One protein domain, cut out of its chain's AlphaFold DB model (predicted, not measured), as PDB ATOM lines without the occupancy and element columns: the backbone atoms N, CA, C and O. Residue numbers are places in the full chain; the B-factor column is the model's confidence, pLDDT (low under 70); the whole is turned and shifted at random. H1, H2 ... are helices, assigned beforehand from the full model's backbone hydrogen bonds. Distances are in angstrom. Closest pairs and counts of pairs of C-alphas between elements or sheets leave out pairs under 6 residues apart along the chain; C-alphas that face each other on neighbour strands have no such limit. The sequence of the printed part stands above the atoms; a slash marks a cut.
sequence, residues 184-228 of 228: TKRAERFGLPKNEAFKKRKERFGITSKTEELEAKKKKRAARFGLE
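What this domain is: This is residues 184 to 228 of the 228 residues of the protein "SAP domain-containing protein" of Strigamia maritima (UniProt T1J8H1). Three separate helices are strung along the chain in an open, shallow U whose middle is empty: H3, the longest helix, makes one arm, H2 and the link after it make the base, and H1 sits at the tip of the other arm. No helix packs on another, and two short links and a tail of four residues make the rest. The printed part has 45 residues with three named helices in the order H1, H2, H3 and no named strand, and its class is all helix. It is extended, with a radius of gyration of the C-alphas of 15.7 A and spans of 40 by 22 by 12 A, only just elongated.

Where its parts are: Begin with H3, residues 211 to 224, which is 20.1 A long from first to last C-alpha. Find C-alpha 211 at (10.738, 12.712, 19.168); from there the helix runs toward lower y, to C-alpha 224 at (13.631, -3.703, 30.378). Go back along the chain to H2, residues 196 to 204, which begins at C-alpha 196 at (-10.364, 18.819, 17.343) and is 12.0 A long. Farther back is H1, residues 184 to 189, 8.5 A long, with C-alpha 184 at (-16.181, 5.599, 10.970).

How they stand to each other: From H3, look first to H2: the two are apart, with no C-alpha of the one within 8 A of the other. H2 and H1 are apart by the same measure. H1 and H3 are apart too. No two helices form a hairpin. Look for what stands free, with no C-alpha 8 or more residues away along the chain within 10 A: residues 209 to 218, of which 211 to 218 belong to H3; residues 221 to 226, of which 221 to 224 belong to H3; residues 200 to 206, of which 200 to 204 belong to H2; and residues 185 to 191, of which 185 to 189 belong to H1. In the backbones of H1, H2 and H3 every O i to N i+4 pair is within hydrogen-bond range.

The domain as a whole: The two C-alphas farthest apart are those of Glu 188 and Gly 226, at 40.2 A, and the C-alphas of Thr 184 and Glu 228 are 36.3 A apart. The printed part has no cut, and residue 228 is the chain's last. The links from H1 to H2 and from H2 to H3 are short, with 6 residues each. The mean pLDDT of the printed part is 79.3; look at residues 193 to 195, residues 207 to 211 and residue 228 for values under 70, where the model's confidence is low.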
ATOM      1  N   THR A 184     -15.286   4.453  11.189       81.81
ATOM      2  CA  THR A 184     -16.181   5.599  10.970       81.81
ATOM      3  C   THR A 184     -17.437   5.466  11.821       81.81
ATOM      4  O   THR A 184     -17.707   6.357  12.622       81.81
ATOM      5  N   LYS A 185     -18.114   4.308  11.796       88.12
ATOM      6  CA  LYS A 185     -19.276   4.028  12.661       88.12
ATOM      7  C   LYS A 185     -18.942   4.155  14.144       88.12
ATOM      8  O   LYS A 185     -19.753   4.637  14.930       88.12
ATOM      9  N   ARG A 186     -17.743   3.735  14.564       87.31
ATOM     10  CA  ARG A 186     -17.280   3.937  15.944       87.31
ATOM     11  C   ARG A 186     -17.061   5.421  16.233       87.31
ATOM     12  O   ARG A 186     -17.536   5.895  17.255       87.31
ATOM     13  N   ALA A 187     -16.372   6.153  15.363       84.06
ATOM     14  CA  ALA A 187     -16.139   7.583  15.545       84.06
ATOM     15  C   ALA A 187     -17.457   8.367  15.640       84.06
ATOM     16  O   ALA A 187     -17.578   9.229  16.504       84.06
ATOM     17  N   GLU A 188     -18.455   8.012  14.831       84.50
ATOM     18  CA  GLU A 188     -19.805   8.581  14.882       84.50
ATOM     19  C   GLU A 188     -20.515   8.240  16.193       84.50
ATOM     20  O   GLU A 188     -21.034   9.129  16.863       84.50
ATOM     21  N   ARG A 189     -20.454   6.978  16.631       88.94
ATOM     22  CA  ARG A 189     -21.057   6.541  17.899       88.94
ATOM     23  C   ARG A 189     -20.442   7.222  19.122       88.94
ATOM     24  O   ARG A 189     -21.125   7.428  20.118       88.94
ATOM     25  N   PHE A 190     -19.155   7.550  19.050       83.81
ATOM     26  CA  PHE A 190     -18.428   8.271  20.095       83.81
ATOM     27  C   PHE A 190     -18.403   9.792  19.877       83.81
ATOM     28  O   PHE A 190     -17.746  10.493  20.645       83.81
ATOM     29  N   GLY A 191     -19.088  10.305  18.847       79.75
ATOM     30  CA  GLY A 191     -19.167  11.735  18.556       79.75
ATOM     31  C   GLY A 191     -17.801  12.397  18.386       79.75
ATOM     32  O   GLY A 191     -17.609  13.519  18.844       79.75
ATOM     33  N   LEU A 192     -16.822  11.705  17.793       71.19
ATOM     34  CA  LEU A 192     -15.477  12.247  17.608       71.19
ATOM     35  C   LEU A 192     -15.509  13.336  16.516       71.19
ATOM     36  O   LEU A 192     -15.664  13.000  15.338       71.19
ATOM     37  N   PRO A 193     -15.321  14.632  16.845       66.75
ATOM     38  CA  PRO A 193     -15.170  15.654  15.820       66.75
ATOM     39  C   PRO A 193     -13.884  15.358  15.052       66.75
ATOM     40  O   PRO A 193     -12.820  15.204  15.660       66.75
ATOM     41  N   LYS A 194     -13.983  15.283  13.718       65.31
ATOM     42  CA  LYS A 194     -12.937  14.753  12.824       65.31
ATOM     43  C   LYS A 194     -11.546  15.395  12.996       65.31
ATOM     44  O   LYS A 194     -10.580  14.785  12.565       65.31
ATOM     45  N   ASN A 195     -11.410  16.547  13.672       62.94
ATOM     46  CA  ASN A 195     -10.141  17.283  13.773       62.94
ATOM     47  C   ASN A 195      -9.762  17.853  15.163       62.94
ATOM     48  O   ASN A 195      -8.572  18.042  15.424       62.94
ATOM     49  N   GLU A 196     -10.700  18.119  16.082       70.19
ATOM     50  CA  GLU A 196     -10.364  18.819  17.343       70.19
ATOM     51  C   GLU A 196     -10.039  17.899  18.519       70.19
ATOM     52  O   GLU A 196      -9.156  18.208  19.321       70.19
ATOM     53  N   ALA A 197     -10.718  16.755  18.631       73.31
ATOM     54  CA  ALA A 197     -10.523  15.842  19.758       73.31
ATOM     55  C   ALA A 197      -9.093  15.282  19.797       73.31
ATOM     56  O   ALA A 197      -8.516  15.113  20.871       73.31
ATOM     57  N   PHE A 198      -8.492  15.062  18.627       70.06
ATOM     58  CA  PHE A 198      -7.107  14.613  18.515       70.06
ATOM     59  C   PHE A 198      -6.108  15.697  18.921       70.06
ATOM     60  O   PHE A 198      -5.176  15.386  19.660       70.06
ATOM     61  N   LYS A 199      -6.314  16.959  18.515       76.12
ATOM     62  CA  LYS A 199      -5.463  18.088  18.934       76.12
ATOM     63  C   LYS A 199      -5.558  18.330  20.441       76.12
ATOM     64  O   LYS A 199      -4.540  18.268  21.121       76.12
ATOM     65  N   LYS A 200      -6.776  18.428  20.988       81.56
ATOM     66  CA  LYS A 200      -7.012  18.619  22.430       81.56
ATOM     67  C   LYS A 200      -6.472  17.459  23.264       81.56
ATOM     68  O   LYS A 200      -5.930  17.672  24.342       81.56
ATOM     69  N   ARG A 201      -6.584  16.212  22.788       81.44
ATOM     70  CA  ARG A 201      -5.969  15.057  23.461       81.44
ATOM     71  C   ARG A 201      -4.443  15.122  23.375       81.44
ATOM     72  O   ARG A 201      -3.786  14.901  24.380       81.44
ATOM     73  N   LYS A 202      -3.871  15.447  22.217       79.31
ATOM     74  CA  LYS A 202      -2.419  15.589  22.044       79.31
ATOM     75  C   LYS A 202      -1.840  16.659  22.978       79.31
ATOM     76  O   LYS A 202      -0.804  16.416  23.585       79.31
ATOM     77  N   GLU A 203      -2.544  17.773  23.148       81.38
ATOM     78  CA  GLU A 203      -2.198  18.853  24.079       81.38
ATOM     79  C   GLU A 203      -2.366  18.429  25.543       81.38
ATOM     80  O   GLU A 203      -1.438  18.576  26.331       81.38
ATOM     81  N   ARG A 204      -3.494  17.799  25.898       84.44
ATOM     82  CA  ARG A 204      -3.732  17.266  27.254       84.44
ATOM     83  C   ARG A 204      -2.702  16.226  27.684       84.44
ATOM     84  O   ARG A 204      -2.337  16.176  28.851       84.44
ATOM     85  N   PHE A 205      -2.256  15.387  26.756       81.81
ATOM     86  CA  PHE A 205      -1.257  14.350  27.013       81.81
ATOM     87  C   PHE A 205       0.180  14.814  26.716       81.81
ATOM     88  O   PHE A 205       1.098  14.000  26.796       81.81
ATOM     89  N   GLY A 206       0.392  16.092  26.376       76.50
ATOM     90  CA  GLY A 206       1.727  16.668  26.183       76.50
ATOM     91  C   GLY A 206       2.542  16.023  25.060       76.50
ATOM     92  O   GLY A 206       3.769  16.047  25.090       76.50
ATOM     93  N   ILE A 207       1.889  15.428  24.056       68.81
ATOM     94  CA  ILE A 207       2.557  14.835  22.887       68.81
ATOM     95  C   ILE A 207       2.861  15.967  21.895       68.81
ATOM     96  O   ILE A 207       2.440  15.960  20.747       68.81
ATOM     97  N   THR A 208       3.568  17.001  22.323       55.56
ATOM     98  CA  THR A 208       4.071  18.052  21.440       55.56
ATOM     99  C   THR A 208       5.556  17.781  21.201       55.56
ATOM    100  O   THR A 208       6.414  18.061  22.023       55.56
ATOM    101  N   SER A 209       5.841  17.112  20.076       55.81
ATOM    102  CA  SER A 209       7.118  17.180  19.344       55.81
ATOM    103  C   SER A 209       8.425  17.119  20.156       55.81
ATOM    104  O   SER A 209       9.306  17.951  19.960       55.81
ATOM    105  N   LYS A 210       8.611  16.097  20.999       60.31
ATOM    106  CA  LYS A 210       9.953  15.685  21.444       60.31
ATOM    107  C   LYS A 210      10.191  14.224  21.074       60.31
ATOM    108  O   LYS A 210       9.977  13.306  21.862       60.31
ATOM    109  N   THR A 211      10.530  14.022  19.806       65.44
ATOM    110  CA  THR A 211      10.738  12.712  19.168       65.44
ATOM    111  C   THR A 211      11.855  11.920  19.848       65.44
ATOM    112  O   THR A 211      11.670  10.743  20.146       65.44
ATOM    113  N   GLU A 212      12.945  12.587  20.223       72.56
ATOM    114  CA  GLU A 212      14.112  11.955  20.852       72.56
ATOM    115  C   GLU A 212      13.823  11.390  22.254       72.56
ATOM    116  O   GLU A 212      14.263  10.292  22.595       72.56
ATOM    117  N   GLU A 213      13.036  12.086  23.083       78.25
ATOM    118  CA  GLU A 213      12.734  11.612  24.443       78.25
ATOM    119  C   GLU A 213      11.795  10.396  24.427       78.25
ATOM    120  O   GLU A 213      11.915   9.481  25.250       78.25
ATOM    121  N   LEU A 214      10.870  10.358  23.464       78.38
ATOM    122  CA  LEU A 214       9.995   9.210  23.248       78.38
ATOM    123  C   LEU A 214      10.771   8.003  22.724       78.38
ATOM    124  O   LEU A 214      10.502   6.887  23.167       78.38
ATOM    125  N   GLU A 215      11.739   8.202  21.834       82.94
ATOM    126  CA  GLU A 215      12.618   7.128  21.365       82.94
ATOM    127  C   GLU A 215      13.521   6.600  22.479       82.94
ATOM    128  O   GLU A 215      13.584   5.387  22.683       82.94
ATOM    129  N   ALA A 216      14.107   7.475  23.297       86.56
ATOM    130  CA  ALA A 216      14.872   7.062  24.469       86.56
ATOM    131  C   ALA A 216      14.009   6.279  25.478       86.56
ATOM    132  O   ALA A 216      14.448   5.268  26.028       86.56
ATOM    133  N   LYS A 217      12.757   6.699  25.711       86.88
ATOM    134  CA  LYS A 217      11.799   5.963  26.558       86.88
ATOM    135  C   LYS A 217      11.396   4.619  25.947       86.88
ATOM    136  O   LYS A 217      11.283   3.640  26.687       86.88
ATOM    137  N   LYS A 218      11.203   4.541  24.625       88.75
ATOM    138  CA  LYS A 218      10.934   3.278  23.914       88.75
ATOM    139  C   LYS A 218      12.119   2.323  24.022       88.75
ATOM    140  O   LYS A 218      11.903   1.172  24.386       88.75
ATOM    141  N   LYS A 219      13.345   2.809  23.819       91.06
ATOM    142  CA  LYS A 219      14.574   2.020  23.950       91.06
ATOM    143  C   LYS A 219      14.777   1.508  25.379       91.06
ATOM    144  O   LYS A 219      14.904   0.310  25.593       91.06
ATOM    145  N   LYS A 220      14.647   2.381  26.388       93.69
ATOM    146  CA  LYS A 220      14.678   1.976  27.810       93.69
ATOM    147  C   LYS A 220      13.614   0.931  28.147       93.69
ATOM    148  O   LYS A 220      13.850   0.062  28.981       93.69
ATOM    149  N   ARG A 221      12.425   1.017  27.540       93.44
ATOM    150  CA  ARG A 221      11.379   0.005  27.709       93.44
ATOM    151  C   ARG A 221      11.780  -1.309  27.039       93.44
ATOM    152  O   ARG A 221      11.690  -2.328  27.705       93.44
ATOM    153  N   ALA A 222      12.250  -1.290  25.792       93.94
ATOM    154  CA  ALA A 222      12.719  -2.487  25.092       93.94
ATOM    155  C   ALA A 222      13.816  -3.213  25.890       93.94
ATOM    156  O   ALA A 222      13.673  -4.403  26.154       93.94
ATOM    157  N   ALA A 223      14.799  -2.477  26.418       93.75
ATOM    158  CA  ALA A 223      15.851  -3.025  27.274       93.75
ATOM    159  C   ALA A 223      15.305  -3.681  28.556       93.75
ATOM    160  O   ALA A 223      15.749  -4.758  28.941       93.75
ATOM    161  N   ARG A 224      14.285  -3.093  29.200       94.75
ATOM    162  CA  ARG A 224      13.631  -3.703  30.378       94.75
ATOM    163  C   ARG A 224      12.909  -5.009  30.060       94.75
ATOM    164  O   ARG A 224      12.721  -5.814  30.964       94.75
ATOM    165  N   PHE A 225      12.478  -5.197  28.816       93.75
ATOM    166  CA  PHE A 225      11.783  -6.400  28.363       93.75
ATOM    167  C   PHE A 225      12.683  -7.351  27.560       93.75
ATOM    168  O   PHE A 225      12.173  -8.339  27.042       93.75
ATOM    169  N   GLY A 226      13.989  -7.073  27.446       90.38
ATOM    170  CA  GLY A 226      14.912  -7.885  26.644       90.38
ATOM    171  C   GLY A 226      14.544  -7.938  25.156       90.38
ATOM    172  O   GLY A 226      14.789  -8.941  24.500       90.38
ATOM    173  N   LEU A 227      13.897  -6.884  24.653       83.12
ATOM    174  CA  LEU A 227      13.449  -6.726  23.264       83.12
ATOM    175  C   LEU A 227      14.412  -5.851  22.437       83.12
ATOM    176  O   LEU A 227      13.998  -5.326  21.404       83.12
ATOM    177  N   GLU A 228      15.639  -5.623  22.923       59.69
ATOM    178  CA  GLU A 228      16.692  -4.935  22.150       59.69
ATOM    179  C   GLU A 228      17.313  -5.834  21.079       59.69
ATOM    180  O   GLU A 228      17.507  -7.039  21.352       59.69
TER     181      GLU A 228